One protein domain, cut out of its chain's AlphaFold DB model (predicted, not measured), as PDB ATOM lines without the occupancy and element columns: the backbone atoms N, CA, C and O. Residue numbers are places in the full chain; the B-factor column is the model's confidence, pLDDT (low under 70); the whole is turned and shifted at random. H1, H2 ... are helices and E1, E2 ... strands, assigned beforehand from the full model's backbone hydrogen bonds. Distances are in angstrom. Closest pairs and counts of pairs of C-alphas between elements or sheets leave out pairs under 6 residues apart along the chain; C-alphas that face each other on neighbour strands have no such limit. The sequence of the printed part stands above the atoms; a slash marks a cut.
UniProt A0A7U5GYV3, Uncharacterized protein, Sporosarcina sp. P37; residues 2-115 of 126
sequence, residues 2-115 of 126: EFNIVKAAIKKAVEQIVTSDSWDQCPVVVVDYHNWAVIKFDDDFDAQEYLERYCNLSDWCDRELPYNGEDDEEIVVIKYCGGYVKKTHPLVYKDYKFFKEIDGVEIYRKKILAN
ATOM      1  N   GLU A   2     234.017 292.303 149.841       59.44
ATOM      2  CA  GLU A   2     234.227 293.150 151.014       59.44
ATOM      3  C   GLU A   2     232.949 293.773 151.609       59.44
ATOM      4  O   GLU A   2     232.869 293.962 152.819       59.44
ATOM      5  N   PHE A   3     231.887 293.999 150.827       61.44
ATOM      6  CA  PHE A   3     230.647 294.606 151.349       61.44
ATOM      7  C   PHE A   3     229.966 293.784 152.462       61.44
ATOM      8  O   PHE A   3     229.400 294.333 153.411       61.44
ATOM      9  N   ASN A   4     230.052 292.450 152.393       69.19
ATOM     10  CA  ASN A   4     229.542 291.575 153.454       69.19
ATOM     11  C   ASN A   4     230.405 291.647 154.725       69.19
ATOM     12  O   ASN A   4     229.877 291.488 155.824       69.19
ATOM     13  N   ILE A   5     231.706 291.926 154.580       71.06
ATOM     14  CA  ILE A   5     232.646 292.100 155.694       71.06
ATOM     15  C   ILE A   5     232.335 293.410 156.428       71.06
ATOM     16  O   ILE A   5     232.180 293.393 157.647       71.06
ATOM     17  N   VAL A   6     232.124 294.514 155.701       68.00
ATOM     18  CA  VAL A   6     231.741 295.806 156.305       68.00
ATOM     19  C   VAL A   6     230.396 295.714 157.007       68.00
ATOM     20  O   VAL A   6     230.274 296.143 158.149       68.00
ATOM     21  N   LYS A   7     229.393 295.079 156.390       71.12
ATOM     22  CA  LYS A   7     228.099 294.847 157.051       71.12
ATOM     23  C   LYS A   7     228.244 294.082 158.367       71.12
ATOM     24  O   LYS A   7     227.597 294.443 159.350       71.12
ATOM     25  N   ALA A   8     229.082 293.046 158.399       74.12
ATOM     26  CA  ALA A   8     229.352 292.290 159.619       74.12
ATOM     27  C   ALA A   8     230.094 293.136 160.668       74.12
ATOM     28  O   ALA A   8     229.757 293.073 161.850       74.12
ATOM     29  N   ALA A   9     231.049 293.965 160.244       75.06
ATOM     30  CA  ALA A   9     231.794 294.862 161.121       75.06
ATOM     31  C   ALA A   9     230.907 295.970 161.717       75.06
ATOM     32  O   ALA A   9     230.947 296.187 162.926       75.06
ATOM     33  N   ILE A  10     230.025 296.586 160.917       78.06
ATOM     34  CA  ILE A  10     228.996 297.524 161.397       78.06
ATOM     35  C   ILE A  10     228.106 296.830 162.418       78.06
ATOM     36  O   ILE A  10     227.891 297.359 163.506       78.06
ATOM     37  N   LYS A  11     227.605 295.633 162.095       77.44
ATOM     38  CA  LYS A  11     226.748 294.879 163.011       77.44
ATOM     39  C   LYS A  11     227.449 294.644 164.350       77.44
ATOM     40  O   LYS A  11     226.845 294.896 165.384       77.44
ATOM     41  N   LYS A  12     228.723 294.247 164.325       82.56
ATOM     42  CA  LYS A  12     229.534 294.033 165.528       82.56
ATOM     43  C   LYS A  12     229.757 295.323 166.326       82.56
ATOM     44  O   LYS A  12     229.611 295.299 167.542       82.56
ATOM     45  N   ALA A  13     230.078 296.438 165.671       79.88
ATOM     46  CA  ALA A  13     230.250 297.731 166.338       79.88
ATOM     47  C   ALA A  13     228.947 298.192 167.013       79.88
ATOM     48  O   ALA A  13     228.955 298.643 168.157       79.88
ATOM     49  N   VAL A  14     227.811 297.996 166.338       77.69
ATOM     50  CA  VAL A  14     226.488 298.262 166.911       77.69
ATOM     51  C   VAL A  14     226.190 297.312 168.065       77.69
ATOM     52  O   VAL A  14     225.706 297.774 169.084       77.69
ATOM     53  N   GLU A  15     226.482 296.016 167.952       80.38
ATOM     54  CA  GLU A  15     226.320 295.055 169.054       80.38
ATOM     55  C   GLU A  15     227.144 295.469 170.282       80.38
ATOM     56  O   GLU A  15     226.620 295.444 171.389       80.38
ATOM     57  N   GLN A  16     228.381 295.942 170.094       78.88
ATOM     58  CA  GLN A  16     229.229 296.440 171.181       78.88
ATOM     59  C   GLN A  16     228.657 297.685 171.858       78.88
ATOM     60  O   GLN A  16     228.650 297.746 173.084       78.88
ATOM     61  N   ILE A  17     228.158 298.646 171.072       77.56
ATOM     62  CA  ILE A  17     227.438 299.819 171.584       77.56
ATOM     63  C   ILE A  17     226.181 299.382 172.344       77.56
ATOM     64  O   ILE A  17     225.886 299.898 173.414       77.56
ATOM     65  N   VAL A  18     225.462 298.395 171.801       72.19
ATOM     66  CA  VAL A  18     224.227 297.865 172.382       72.19
ATOM     67  C   VAL A  18     224.453 297.268 173.764       72.19
ATOM     68  O   VAL A  18     223.617 297.433 174.644       72.19
ATOM     69  N   THR A  19     225.575 296.575 173.936       73.38
ATOM     70  CA  THR A  19     225.960 295.934 175.196       73.38
ATOM     71  C   THR A  19     226.715 296.850 176.154       73.38
ATOM     72  O   THR A  19     227.004 296.432 177.270       73.38
ATOM     73  N   SER A  20     227.096 298.056 175.727       66.94
ATOM     74  CA  SER A  20     227.748 299.031 176.599       66.94
ATOM     75  C   SER A  20     226.710 299.961 177.215       66.94
ATOM     76  O   SER A  20     225.900 300.534 176.496       66.94
ATOM     77  N   ASP A  21     226.797 300.204 178.522       65.06
ATOM     78  CA  ASP A  21     225.963 301.186 179.235       65.06
ATOM     79  C   ASP A  21     226.307 302.656 178.876       65.06
ATOM     80  O   ASP A  21     225.964 303.584 179.603       65.06
ATOM     81  N   SER A  22     227.000 302.908 177.758       71.12
ATOM     82  CA  SER A  22     227.536 304.220 177.368       71.12
ATOM     83  C   SER A  22     226.594 305.053 176.490       71.12
ATOM     84  O   SER A  22     227.021 305.993 175.825       71.12
ATOM     85  N   TRP A  23     225.291 304.769 176.491       80.00
ATOM     86  CA  TRP A  23     224.302 305.507 175.688       80.00
ATOM     87  C   TRP A  23     224.242 307.004 175.976       80.00
ATOM     88  O   TRP A  23     223.879 307.786 175.090       80.00
ATOM     89  N   ASP A  24     224.597 307.382 177.202       79.94
ATOM     90  CA  ASP A  24     224.642 308.768 177.652       79.94
ATOM     91  C   ASP A  24     225.858 309.533 177.106       79.94
ATOM     92  O   ASP A  24     225.848 310.761 177.088       79.94
ATOM     93  N   GLN A  25     226.874 308.819 176.609       83.44
ATOM     94  CA  GLN A  25     228.058 309.400 175.963       83.44
ATOM     95  C   GLN A  25     227.863 309.630 174.460       83.44
ATOM     96  O   GLN A  25     228.702 310.241 173.808       83.44
ATOM     97  N   CYS A  26     226.710 309.224 173.921       87.69
ATOM     98  CA  CYS A  26     226.359 309.365 172.513       87.69
ATOM     99  C   CYS A  26     227.392 308.728 171.558       87.69
ATOM    100  O   CYS A  26     228.002 309.437 170.752       87.69
ATOM    101  N   PRO A  27     227.575 307.396 171.610       90.12
ATOM    102  CA  PRO A  27     228.648 306.725 170.892       90.12
ATOM    103  C   PRO A  27     228.503 306.849 169.378       90.12
ATOM    104  O   PRO A  27     227.397 306.936 168.824       90.12
ATOM    105  N   VAL A  28     229.642 306.799 168.694       88.56
ATOM    106  CA  VAL A  28     229.743 307.048 167.256       88.56
ATOM    107  C   VAL A  28     230.400 305.866 166.559       88.56
ATOM    108  O   VAL A  28     231.405 305.328 167.010       88.56
ATOM    109  N   VAL A  29     229.835 305.453 165.429       87.06
ATOM    110  CA  VAL A  29     230.450 304.491 164.514       87.06
ATOM    111  C   VAL A  29     230.859 305.223 163.249       87.06
ATOM    112  O   VAL A  29     230.010 305.798 162.571       87.06
ATOM    113  N   VAL A  30     232.141 305.167 162.914       85.56
ATOM    114  CA  VAL A  30     232.673 305.640 161.636       85.56
ATOM    115  C   VAL A  30     232.880 304.429 160.735       85.56
ATOM    116  O   VAL A  30     233.544 303.465 161.117       85.56
ATOM    117  N   VAL A  31     232.277 304.467 159.553       81.50
ATOM    118  CA  VAL A  31     232.475 303.494 158.481       81.50
ATOM    119  C   VAL A  31     233.295 304.176 157.403       81.50
ATOM    120  O   VAL A  31     232.843 305.149 156.808       81.50
ATOM    121  N   ASP A  32     234.489 303.656 157.180       77.19
ATOM    122  CA  ASP A  32     235.447 304.131 156.193       77.19
ATOM    123  C   ASP A  32     235.507 303.089 155.072       77.19
ATOM    124  O   ASP A  32     236.024 301.982 155.259       77.19
ATOM    125  N   TYR A  33     234.912 303.418 153.925       72.81
ATOM    126  CA  TYR A  33     234.851 302.500 152.789       72.81
ATOM    127  C   TYR A  33     236.163 302.451 151.996       72.81
ATOM    128  O   TYR A  33     236.398 301.449 151.322       72.81
ATOM    129  N   HIS A  34     237.059 303.435 152.143       68.81
ATOM    130  CA  HIS A  34     238.397 303.410 151.533       68.81
ATOM    131  C   HIS A  34     239.278 302.342 152.165       68.81
ATOM    132  O   HIS A  34     239.899 301.527 151.482       68.81
ATOM    133  N   ASN A  35     239.304 302.325 153.496       71.56
ATOM    134  CA  ASN A  35     240.099 301.371 154.263       71.56
ATOM    135  C   ASN A  35     239.336 300.081 154.588       71.56
ATOM    136  O   ASN A  35     239.881 299.198 155.255       71.56
ATOM    137  N   TRP A  36     238.076 299.973 154.151       69.94
ATOM    138  CA  TRP A  36     237.159 298.893 154.527       69.94
ATOM    139  C   TRP A  36     237.089 298.699 156.054       69.94
ATOM    140  O   TRP A  36     237.029 297.573 156.559       69.94
ATOM    141  N   ALA A  37     237.108 299.810 156.795       76.75
ATOM    142  CA  ALA A  37     237.226 299.847 158.245       76.75
ATOM    143  C   ALA A  37     235.933 300.327 158.918       76.75
ATOM    144  O   ALA A  37     235.186 301.154 158.401       76.75
ATOM    145  N   VAL A  38     235.675 299.796 160.114       81.12
ATOM    146  CA  VAL A  38     234.577 300.232 160.982       81.12
ATOM    147  C   VAL A  38     235.143 300.467 162.366       81.12
ATOM    148  O   VAL A  38     235.709 299.554 162.969       81.12
ATOM    149  N   ILE A  39     234.982 301.685 162.864       86.69
ATOM    150  CA  ILE A  39     235.593 302.136 164.110       86.69
ATOM    151  C   ILE A  39     234.493 302.654 165.024       86.69
ATOM    152  O   ILE A  39     233.601 303.383 164.592       86.69
ATOM    153  N   LYS A  40     234.544 302.233 166.287       88.19
ATOM    154  CA  LYS A  40     233.623 302.653 167.340       88.19
ATOM    155  C   LYS A  40     234.340 303.649 168.248       88.19
ATOM    156  O   LYS A  40     235.434 303.353 168.720       88.19
ATOM    157  N   PHE A  41     233.673 304.754 168.532       88.00
ATOM    158  CA  PHE A  41     234.053 305.760 169.513       88.00
ATOM    159  C   PHE A  41     232.980 305.836 170.599       88.00
ATOM    160  O   PHE A  41     231.800 305.573 170.334       88.00
ATOM    161  N   ASP A  42     233.394 306.156 171.821       87.25
ATOM    162  CA  ASP A  42     232.476 306.282 172.954       87.25
ATOM    163  C   ASP A  42     231.729 307.622 172.945       87.25
ATOM    164  O   ASP A  42     230.588 307.667 173.404       87.25
ATOM    165  N   ASP A  43     232.304 308.657 172.324       85.00
ATOM    166  CA  ASP A  43     231.674 309.962 172.136       85.00
ATOM    167  C   ASP A  43     232.000 310.611 170.776       85.00
ATOM    168  O   ASP A  43     232.706 310.059 169.925       85.00
ATOM    169  N   ASP A  44     231.413 311.790 170.555       81.69
ATOM    170  CA  ASP A  44     231.557 312.554 169.317       81.69
ATOM    171  C   ASP A  44     232.910 313.257 169.176       81.69
ATOM    172  O   ASP A  44     233.353 313.503 168.055       81.69
ATOM    173  N   PHE A  45     233.557 313.589 170.294       83.12
ATOM    174  CA  PHE A  45     234.814 314.323 170.297       83.12
ATOM    175  C   PHE A  45     235.941 313.438 169.767       83.12
ATOM    176  O   PHE A  45     236.645 313.838 168.842       83.12
ATOM    177  N   ASP A  46     236.040 312.204 170.264       83.25
ATOM    178  CA  ASP A  46     237.045 311.243 169.803       83.25
ATOM    179  C   ASP A  46     236.842 310.877 168.323       83.25
ATOM    180  O   ASP A  46     237.800 310.748 167.554       83.25
ATOM    181  N   ALA A  47     235.581 310.743 167.896       82.31
ATOM    182  CA  ALA A  47     235.248 310.491 166.497       82.31
ATOM    183  C   ALA A  47     235.646 311.673 165.603       82.31
ATOM    184  O   ALA A  47     236.169 311.469 164.505       82.31
ATOM    185  N   GLN A  48     235.421 312.904 166.066       80.88
ATOM    186  CA  GLN A  48     235.832 314.108 165.358       80.88
ATOM    187  C   GLN A  48     237.358 314.230 165.298       80.88
ATOM    188  O   GLN A  48     237.878 314.502 164.223       80.88
ATOM    189  N   GLU A  49     238.086 313.962 166.386       80.38
ATOM    190  CA  GLU A  49     239.555 313.967 166.379       80.38
ATOM    191  C   GLU A  49     240.105 312.920 165.402       80.38
ATOM    192  O   GLU A  49     241.058 313.197 164.674       80.38
ATOM    193  N   TYR A  50     239.497 311.730 165.338       79.00
ATOM    194  CA  TYR A  50     239.856 310.723 164.340       79.00
ATOM    195  C   TYR A  50     239.630 311.237 162.918       79.00
ATOM    196  O   TYR A  50     240.533 311.145 162.090       79.00
ATOM    197  N   LEU A  51     238.458 311.800 162.623       74.94
ATOM    198  CA  LEU A  51     238.163 312.332 161.294       74.94
ATOM    199  C   LEU A  51     239.090 313.498 160.946       74.94
ATOM    200  O   LEU A  51     239.658 313.525 159.868       74.94
ATOM    201  N   GLU A  52     239.340 314.429 161.859       73.56
ATOM    202  CA  GLU A  52     240.263 315.536 161.613       73.56
ATOM    203  C   GLU A  52     241.695 315.042 161.431       73.56
ATOM    204  O   GLU A  52     242.387 315.487 160.523       73.56
ATOM    205  N   ARG A  53     242.158 314.093 162.246       68.75
ATOM    206  CA  ARG A  53     243.510 313.549 162.127       68.75
ATOM    207  C   ARG A  53     243.666 312.748 160.842       68.75
ATOM    208  O   ARG A  53     244.634 312.958 160.136       68.75
ATOM    209  N   TYR A  54     242.754 311.846 160.511       64.06
ATOM    210  CA  TYR A  54     242.944 310.924 159.389       64.06
ATOM    211  C   TYR A  54     242.383 311.446 158.060       64.06
ATOM    212  O   TYR A  54     242.895 311.059 157.013       64.06
ATOM    213  N   CYS A  55     241.420 312.372 158.086       58.69
ATOM    214  CA  CYS A  55     240.934 313.061 156.889       58.69
ATOM    215  C   CYS A  55     241.689 314.372 156.595       58.69
ATOM    216  O   CYS A  55     241.791 314.708 155.423       58.69
ATOM    217  N   ASN A  56     242.260 315.095 157.581       49.78
ATOM    218  CA  ASN A  56     243.092 316.283 157.279       49.78
ATOM    219  C   ASN A  56     244.591 315.982 157.103       49.78
ATOM    220  O   ASN A  56     245.293 316.815 156.536       49.78
ATOM    221  N   LEU A  57     245.131 314.850 157.587       41.22
ATOM    222  CA  LEU A  57     246.574 314.542 157.445       41.22
ATOM    223  C   LEU A  57     246.976 314.041 156.062       41.22
ATOM    224  O   LEU A  57     248.093 313.547 155.890       41.22
ATOM    225  N   SER A  58     246.094 314.112 155.083       38.72
ATOM    226  CA  SER A  58     246.318 313.374 153.874       38.72
ATOM    227  C   SER A  58     246.161 314.243 152.644       38.72
ATOM    228  O   SER A  58     245.176 314.951 152.445       38.72
ATOM    229  N   ASP A  59     247.127 314.071 151.753       41.53
ATOM    230  CA  ASP A  59     247.018 314.262 150.311       41.53
ATOM    231  C   ASP A  59     245.837 313.451 149.698       41.53
ATOM    232  O   ASP A  59     245.928 312.997 148.561       41.53
ATOM    233  N   TRP A  60     244.761 313.147 150.445       42.84
ATOM    234  CA  TRP A  60     243.564 312.445 149.975       42.84
ATOM    235  C   TRP A  60     242.529 313.420 149.427       42.84
ATOM    236  O   TRP A  60     241.876 313.072 148.455       42.84
ATOM    237  N   CYS A  61     242.431 314.643 149.967       42.78
ATOM    238  CA  CYS A  61     241.593 315.698 149.378       42.78
ATOM    239  C   CYS A  61     242.126 316.182 148.016       42.78
ATOM    240  O   CYS A  61     241.344 316.619 147.180       42.78
ATOM    241  N   ASP A  62     243.441 316.070 147.790       39.88
ATOM    242  CA  ASP A  62     244.118 316.519 146.562       39.88
ATOM    243  C   ASP A  62     244.546 315.363 145.639       39.88
ATOM    244  O   ASP A  62     245.107 315.587 144.562       39.88
ATOM    245  N   ARG A  63     244.288 314.103 146.018       40.94
ATOM    246  CA  ARG A  63     244.427 312.987 145.081       40.94
ATOM    247  C   ARG A  63     243.213 312.994 144.171       40.94
ATOM    248  O   ARG A  63     242.140 312.550 144.563       40.94
ATOM    249  N   GLU A  64     243.419 313.395 142.921       41.59
ATOM    250  CA  GLU A  64     242.595 312.908 141.818       41.59
ATOM    251  C   GLU A  64     242.727 311.374 141.777       41.59
ATOM    252  O   GLU A  64     243.576 310.805 141.086       41.59
ATOM    253  N   LEU A  65     241.934 310.675 142.591       40.84
ATOM    254  CA  LEU A  65     241.678 309.261 142.380       40.84
ATOM    255  C   LEU A  65     241.060 309.132 140.981       40.84
ATOM    256  O   LEU A  65     240.295 310.011 140.577       40.84
ATOM    257  N   PRO A  66     241.413 308.098 140.198       37.31
ATOM    258  CA  PRO A  66     240.907 307.948 138.842       37.31
ATOM    259  C   PRO A  66     239.381 307.868 138.889       37.31
ATOM    260  O   PRO A  66     238.821 306.844 139.260       37.31
ATOM    261  N   TYR A  67     238.746 308.984 138.536       39.09
ATOM    262  CA  TYR A  67     237.313 309.220 138.595       39.09
ATOM    263  C   TYR A  67     236.578 308.173 137.756       39.09
ATOM    264  O   TYR A  67     236.544 308.242 136.528       39.09
ATOM    265  N   ASN A  68     236.015 307.171 138.422       37.19
ATOM    266  CA  ASN A  68     235.185 306.133 137.819       37.19
ATOM    267  C   ASN A  68     233.683 306.340 138.081       37.19
ATOM    268  O   ASN A  68     232.881 305.528 137.635       37.19
ATOM    269  N   GLY A  69     233.302 307.476 138.676       41.59
ATOM    270  CA  GLY A  69     231.968 308.064 138.541       41.59
ATOM    271  C   GLY A  69     230.799 307.284 139.145       41.59
ATOM    272  O   GLY A  69     229.671 307.557 138.739       41.59
ATOM    273  N   GLU A  70     231.023 306.340 140.070       43.28
ATOM    274  CA  GLU A  70     229.923 305.534 140.633       43.28
ATOM    275  C   GLU A  70     229.858 305.370 142.167       43.28
ATOM    276  O   GLU A  70     228.856 304.830 142.616       43.28
ATOM    277  N   ASP A  71     230.781 305.871 143.002       44.72
ATOM    278  CA  ASP A  71     230.683 305.659 144.466       44.72
ATOM    279  C   ASP A  71     231.243 306.837 145.298       44.72
ATOM    280  O   ASP A  71     232.340 306.768 145.842       44.72
ATOM    281  N   ASP A  72     230.462 307.912 145.441       48.97
ATOM    282  CA  ASP A  72     230.840 309.115 146.214       48.97
ATOM    283  C   ASP A  72     230.550 309.004 147.740       48.97
ATOM    284  O   ASP A  72     230.674 309.983 148.477       48.97
ATOM    285  N   GLU A  73     230.142 307.834 148.264       52.25
ATOM    286  CA  GLU A  73     229.938 307.623 149.716       52.25
ATOM    287  C   GLU A  73     231.226 307.117 150.400       52.25
ATOM    288  O   GLU A  73     231.333 305.951 150.785       52.25
ATOM    289  N   GLU A  74     232.212 307.996 150.584       68.44
ATOM    290  CA  GLU A  74     233.547 307.608 151.070       68.44
ATOM    291  C   GLU A  74     233.610 307.320 152.586       68.44
ATOM    292  O   GLU A  74     234.257 306.363 153.028       68.44
ATOM    293  N   ILE A  75     232.896 308.103 153.406       73.75
ATOM    294  CA  ILE A  75     232.818 307.917 154.864       73.75
ATOM    295  C   ILE A  75     231.380 308.109 155.357       73.75
ATOM    296  O   ILE A  75     230.698 309.093 155.057       73.75
ATOM    297  N   VAL A  76     230.922 307.180 156.197       79.50
ATOM    298  CA  VAL A  76     229.613 307.242 156.854       79.50
ATOM    299  C   VAL A  76     229.789 307.299 158.362       79.50
ATOM    300  O   VAL A  76     230.320 306.378 158.975       79.50
ATOM    301  N   VAL A  77     229.249 308.347 158.983       83.44
ATOM    302  CA  VAL A  77     229.237 308.507 160.441       83.44
ATOM    303  C   VAL A  77     227.840 308.198 160.971       83.44
ATOM    304  O   VAL A  77     226.844 308.778 160.533       83.44
ATOM    305  N   ILE A  78     227.747 307.276 161.922       85.50
ATOM    306  CA  ILE A  78     226.499 306.878 162.571       85.50
ATOM    307  C   ILE A  78     226.611 307.202 164.054       85.50
ATOM    308  O   ILE A  78     227.302 306.515 164.799       85.50
ATOM    309  N   LYS A  79     225.909 308.245 164.481       90.06
ATOM    310  CA  LYS A  79     225.865 308.674 165.880       90.06
ATOM    311  C   LYS A  79     224.649 308.066 166.564       90.06
ATOM    312  O   LYS A  79     223.568 308.053 165.966       90.06
ATOM    313  N   TYR A  80     224.805 307.602 167.795       90.12
ATOM    314  CA  TYR A  80     223.740 307.037 168.623       90.12
ATOM    315  C   TYR A  80     223.547 307.884 169.874       90.12
ATOM    316  O   TYR A  80     224.479 308.533 170.320       90.12
ATOM    317  N   CYS A  81     222.348 307.886 170.451       89.81
ATOM    318  CA  CYS A  81     222.126 308.451 171.781       89.81
ATOM    319  C   CYS A  81     220.925 307.807 172.477       89.81
ATOM    320  O   CYS A  81     219.978 307.349 171.825       89.81
ATOM    321  N   GLY A  82     220.965 307.795 173.810       91.25
ATOM    322  CA  GLY A  82     219.836 307.387 174.639       91.25
ATOM    323  C   GLY A  82     218.670 308.382 174.590       91.25
ATOM    324  O   GLY A  82     218.834 309.592 174.399       91.25
ATOM    325  N   GLY A  83     217.457 307.878 174.801       90.06
ATOM    326  CA  GLY A  83     216.225 308.660 174.753       90.06
ATOM    327  C   GLY A  83     216.148 309.714 175.847       90.06
ATOM    328  O   GLY A  83     215.583 310.781 175.616       90.06
ATOM    329  N   TYR A  84     216.771 309.457 177.001       90.75
ATOM    330  CA  TYR A  84     216.956 310.460 178.046       90.75
ATOM    331  C   TYR A  84     217.714 311.681 177.507       90.75
ATOM    332  O   TYR A  84     217.187 312.791 177.543       90.75
ATOM    333  N   VAL A  85     218.889 311.475 176.900       90.19
ATOM    334  CA  VAL A  85     219.718 312.554 176.337       90.19
ATOM    335  C   VAL A  85     218.966 313.344 175.263       90.19
ATOM    336  O   VAL A  85     218.945 314.578 175.298       90.19
ATOM    337  N   LYS A  86     218.275 312.657 174.340       89.25
ATOM    338  CA  LYS A  86     217.470 313.324 173.304       89.25
ATOM    339  C   LYS A  86     216.340 314.171 173.899       89.25
ATOM    340  O   LYS A  86     216.092 315.270 173.402       89.25
ATOM    341  N   LYS A  87     215.649 313.677 174.934       91.50
ATOM    342  CA  LYS A  87     214.552 314.397 175.606       91.50
ATOM    343  C   LYS A  87     215.062 315.609 176.386       91.50
ATOM    344  O   LYS A  87     214.397 316.640 176.377       91.50
ATOM    345  N   THR A  88     216.239 315.507 177.001       93.12
ATOM    346  CA  THR A  88     216.872 316.601 177.754       93.12
ATOM    347  C   THR A  88     217.424 317.698 176.838       93.12
ATOM    348  O   THR A  88     217.345 318.878 177.173       93.12
ATOM    349  N   HIS A  89     217.916 317.343 175.645       90.06
ATOM    350  CA  HIS A  89     218.500 318.289 174.682       90.06
ATOM    351  C   HIS A  89     217.836 318.206 173.290       90.06
ATOM    352  O   HIS A  89     218.499 317.922 172.285       90.06
ATOM    353  N   PRO A  90     216.527 318.497 173.177       89.06
ATOM    354  CA  PRO A  90     215.747 318.217 171.969       89.06
ATOM    355  C   PRO A  90     216.199 319.017 170.743       89.06
ATOM    356  O   PRO A  90     216.057 318.537 169.621       89.06
ATOM    357  N   LEU A  91     216.766 320.215 170.938       89.62
ATOM    358  CA  LEU A  91     217.284 321.049 169.849       89.62
ATOM    359  C   LEU A  91     218.594 320.503 169.266       89.62
ATOM    360  O   LEU A  91     218.760 320.504 168.048       89.62
ATOM    361  N   VAL A  92     219.494 320.006 170.122       86.81
ATOM    362  CA  VAL A  92     220.792 319.437 169.715       86.81
ATOM    363  C   VAL A  92     220.572 318.134 168.948       86.81
ATOM    364  O   VAL A  92     221.119 317.928 167.867       86.81
ATOM    365  N   TYR A  93     219.690 317.278 169.465       87.75
ATOM    366  CA  TYR A  93     219.409 315.960 168.896       87.75
ATOM    367  C   TYR A  93     218.163 315.948 168.002       87.75
ATOM    368  O   TYR A  93     217.563 314.889 167.801       87.75
ATOM    369  N   LYS A  94     217.744 317.095 167.450       88.06
ATOM    370  CA  LYS A  94     216.502 317.209 166.660       88.06
ATOM    371  C   LYS A  94     216.467 316.246 165.466       88.06
ATOM    372  O   LYS A  94     215.450 315.600 165.231       88.06
ATOM    373  N   ASP A  95     217.607 316.063 164.797       86.62
ATOM    374  CA  ASP A  95     217.720 315.238 163.586       86.62
ATOM    375  C   ASP A  95     217.881 313.738 163.884       86.62
ATOM    376  O   ASP A  95     217.876 312.917 162.966       86.62
ATOM    377  N   TYR A  96     218.052 313.359 165.156       89.50
ATOM    378  CA  TYR A  96     218.192 311.958 165.542       89.50
ATOM    379  C   TYR A  96     216.836 311.260 165.437       89.50
ATOM    380  O   TYR A  96     215.847 311.703 166.028       89.50
ATOM    381  N   LYS A  97     216.779 310.144 164.714       90.38
ATOM    382  CA  LYS A  97     215.556 309.359 164.504       90.38
ATOM    383  C   LYS A  97     215.552 308.136 165.408       90.38
ATOM    384  O   LYS A  97     216.615 307.589 165.689       90.38
ATOM    385  N   PHE A  98     214.370 307.715 165.855       91.56
ATOM    386  CA  PHE A  98     214.236 306.493 166.650       91.56
ATOM    387  C   PHE A  98     214.832 305.314 165.879       91.56
ATOM    388  O   PHE A  98     214.599 305.167 164.676       91.56
ATOM    389  N   PHE A  99     215.643 304.515 166.564       87.69
ATOM    390  CA  PHE A  99     216.323 303.366 165.987       87.69
ATOM    391  C   PHE A  99     215.731 302.058 166.505       87.69
ATOM    392  O   PHE A  99     215.289 301.238 165.702       87.69
ATOM    393  N   LYS A 100     215.749 301.864 167.824       88.50
ATOM    394  CA  LYS A 100     215.252 300.664 168.508       88.50
ATOM    395  C   LYS A 100     215.122 300.933 170.004       88.50
ATOM    396  O   LYS A 100     215.718 301.876 170.510       88.50
ATOM    397  N   GLU A 101     214.420 300.053 170.699       88.12
ATOM    398  CA  GLU A 101     214.429 299.976 172.160       88.12
ATOM    399  C   GLU A 101     215.312 298.804 172.612       88.12
ATOM    400  O   GLU A 101     215.362 297.767 171.939       88.12
ATOM    401  N   ILE A 102     216.057 298.988 173.703       83.75
ATOM    402  CA  ILE A 102     216.937 297.979 174.312       83.75
ATOM    403  C   ILE A 102     216.754 298.074 175.815       83.75
ATOM    404  O   ILE A 102     217.008 299.133 176.378       83.75
ATOM    405  N   ASP A 103     216.291 296.997 176.447       85.12
ATOM    406  CA  ASP A 103     216.101 296.926 177.901       85.12
ATOM    407  C   ASP A 103     215.322 298.128 178.482       85.12
ATOM    408  O   ASP A 103     215.621 298.638 179.558       85.12
ATOM    409  N   GLY A 104     214.309 298.607 177.746       83.81
ATOM    410  CA  GLY A 104     213.477 299.759 178.122       83.81
ATOM    411  C   GLY A 104     214.086 301.136 177.818       83.81
ATOM    412  O   GLY A 104     213.462 302.159 178.101       83.81
ATOM    413  N   VAL A 105     215.280 301.192 177.222       84.75
ATOM    414  CA  VAL A 105     215.930 302.428 176.776       84.75
ATOM    415  C   VAL A 105     215.668 302.643 175.286       84.75
ATOM    416  O   VAL A 105     216.087 301.858 174.433       84.75
ATOM    417  N   GLU A 106     214.988 303.739 174.951       90.69
ATOM    418  CA  GLU A 106     214.830 304.182 173.563       90.69
ATOM    419  C   GLU A 106     216.177 304.674 173.023       90.69
ATOM    420  O   GLU A 106     216.760 305.601 173.577       90.69
ATOM    421  N   ILE A 107     216.659 304.108 171.921       88.06
ATOM    422  CA  ILE A 107     217.880 304.554 171.248       88.06
ATOM    423  C   ILE A 107     217.515 305.304 169.979       88.06
ATOM    424  O   ILE A 107     216.707 304.849 169.163       88.06
ATOM    425  N   TYR A 108     218.167 306.442 169.774       90.00
ATOM    426  CA  TYR A 108     218.044 307.246 168.572       90.00
ATOM    427  C   TYR A 108     219.368 307.271 167.817       90.00
ATOM    428  O   TYR A 108     220.434 307.109 168.404       90.00
ATOM    429  N   ARG A 109     219.306 307.475 166.499       89.94
ATOM    430  CA  ARG A 109     220.491 307.564 165.647       89.94
ATOM    431  C   ARG A 109     220.413 308.683 164.622       89.94
ATOM    432  O   ARG A 109     219.330 309.003 164.123       89.94
ATOM    433  N   LYS A 110     221.574 309.201 164.233       87.12
ATOM    434  CA  LYS A 110     221.761 310.103 163.093       87.12
ATOM    435  C   LYS A 110     222.821 309.508 162.166       87.12
ATOM    436  O   LYS A 110     223.923 309.212 162.612       87.12
ATOM    437  N   LYS A 111     222.476 309.324 160.887       80.81
ATOM    438  CA  LYS A 111     223.439 308.992 159.824       80.81
ATOM    439  C   LYS A 111     223.889 310.304 159.189       80.81
ATOM    440  O   LYS A 111     223.039 311.123 158.845       80.81
ATOM    441  N   ILE A 112     225.191 310.484 159.044       79.69
ATOM    442  CA  ILE A 112     225.807 311.591 158.322       79.69
ATOM    443  C   ILE A 112     226.629 310.963 157.201       79.69
ATOM    444  O   ILE A 112     227.456 310.087 157.454       79.69
ATOM    445  N   LEU A 113     226.334 311.370 155.969       68.19
ATOM    446  CA  LEU A 113     227.193 311.107 154.823       68.19
ATOM    447  C   LEU A 113     228.231 312.222 154.817       68.19
ATOM    448  O   LEU A 113     227.854 313.394 154.751       68.19
ATOM    449  N   ALA A 114     229.502 311.877 154.976       57.62
ATOM    450  CA  ALA A 114     230.563 312.848 154.789       57.62
ATOM    451  C   ALA A 114     230.821 312.954 153.282       57.62
ATOM    452  O   ALA A 114     231.668 312.250 152.745       57.62
ATOM    453  N   ASN A 115     230.050 313.806 152.600       45.03
ATOM    454  CA  ASN A 115     230.421 314.265 151.266       45.03
ATOM    455  C   ASN A 115     231.490 315.336 151.469       45.03
ATOM    456  O   ASN A 115     231.180 316.436 151.933       45.03
TER     457      ASN A 115
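This is residues 2 to 115 of the 126 residues of an uncharacterized protein of Sporosarcina sp. P37 (UniProt A0A7U5GYV3). What is the main picture? A strongly twisted sheet of five antiparallel strands curls round the long helix H1 on one face, with H2 and short H3 on the other: three layers, helices on both faces of a sheet. Residues 56 to 70 stick out as a long loop. What builds it? The 114 printed residues hold, in chain order, H1, E1, E2, H2, E3, H3, E4 and E5; the sheet's order is E2, E1, E3, E5, E4, and the class is mixed, helices and strands. How large is it? It is compact, with a radius of gyration of the C-alphas of 15.4 A, and elongated, spanning 48 by 30 by 22 A.

What does the first helix touch? H1, residues 2 to 19, touches E2, residues 37 to 41; their closest C-alphas, of Ala 9 and Val 38, are 6.0 A apart. How do the strands pair? E1, residues 28 to 32, forms a hairpin with E2, N 30 and O 39 being 2.9 A apart, and is antiparallel to E3, residues 75 to 82, with N 29 and O 78 at 2.8 A. E3 is antiparallel to E5, residues 105 to 114, with N 79 and O 110 at 2.9 A. E4, residues 97 to 102, forms a hairpin with E5, with N 99 and O 107 at 2.8 A. Where are the other helices? H2, residues 44 to 56, is on the face opposite H1, along the strands, at a height over the sheet of 9.5 A. H3, residues 83 to 88, touches E5; the closest C-alphas, of Gly 83 and Glu 106, are 4.8 A apart. What of crossovers and helix backbones? E2, H2, E3 and E3, H3, E4 are split strand-helix-strand units, same-way strands with another between, and their crossovers are right-handed. In H1, H2 and H3 every O i to N i+4 pair is within hydrogen-bond range.

Where does H1 lie? It begins at C-alpha 2, (234.227, 293.150, 151.014), and is 25.7 A long. Where does the last strand end? E5, 28.4 A long, ends at C-alpha 114, (230.563, 312.848, 154.789).

Is anything cut or long? The printed part has no cut, and the link from H2 to E3, residues 57 to 74, is long. Where is confidence low? The mean pLDDT of the printed part is 74.5, and 33 residues are under 70, among them 53 to 74.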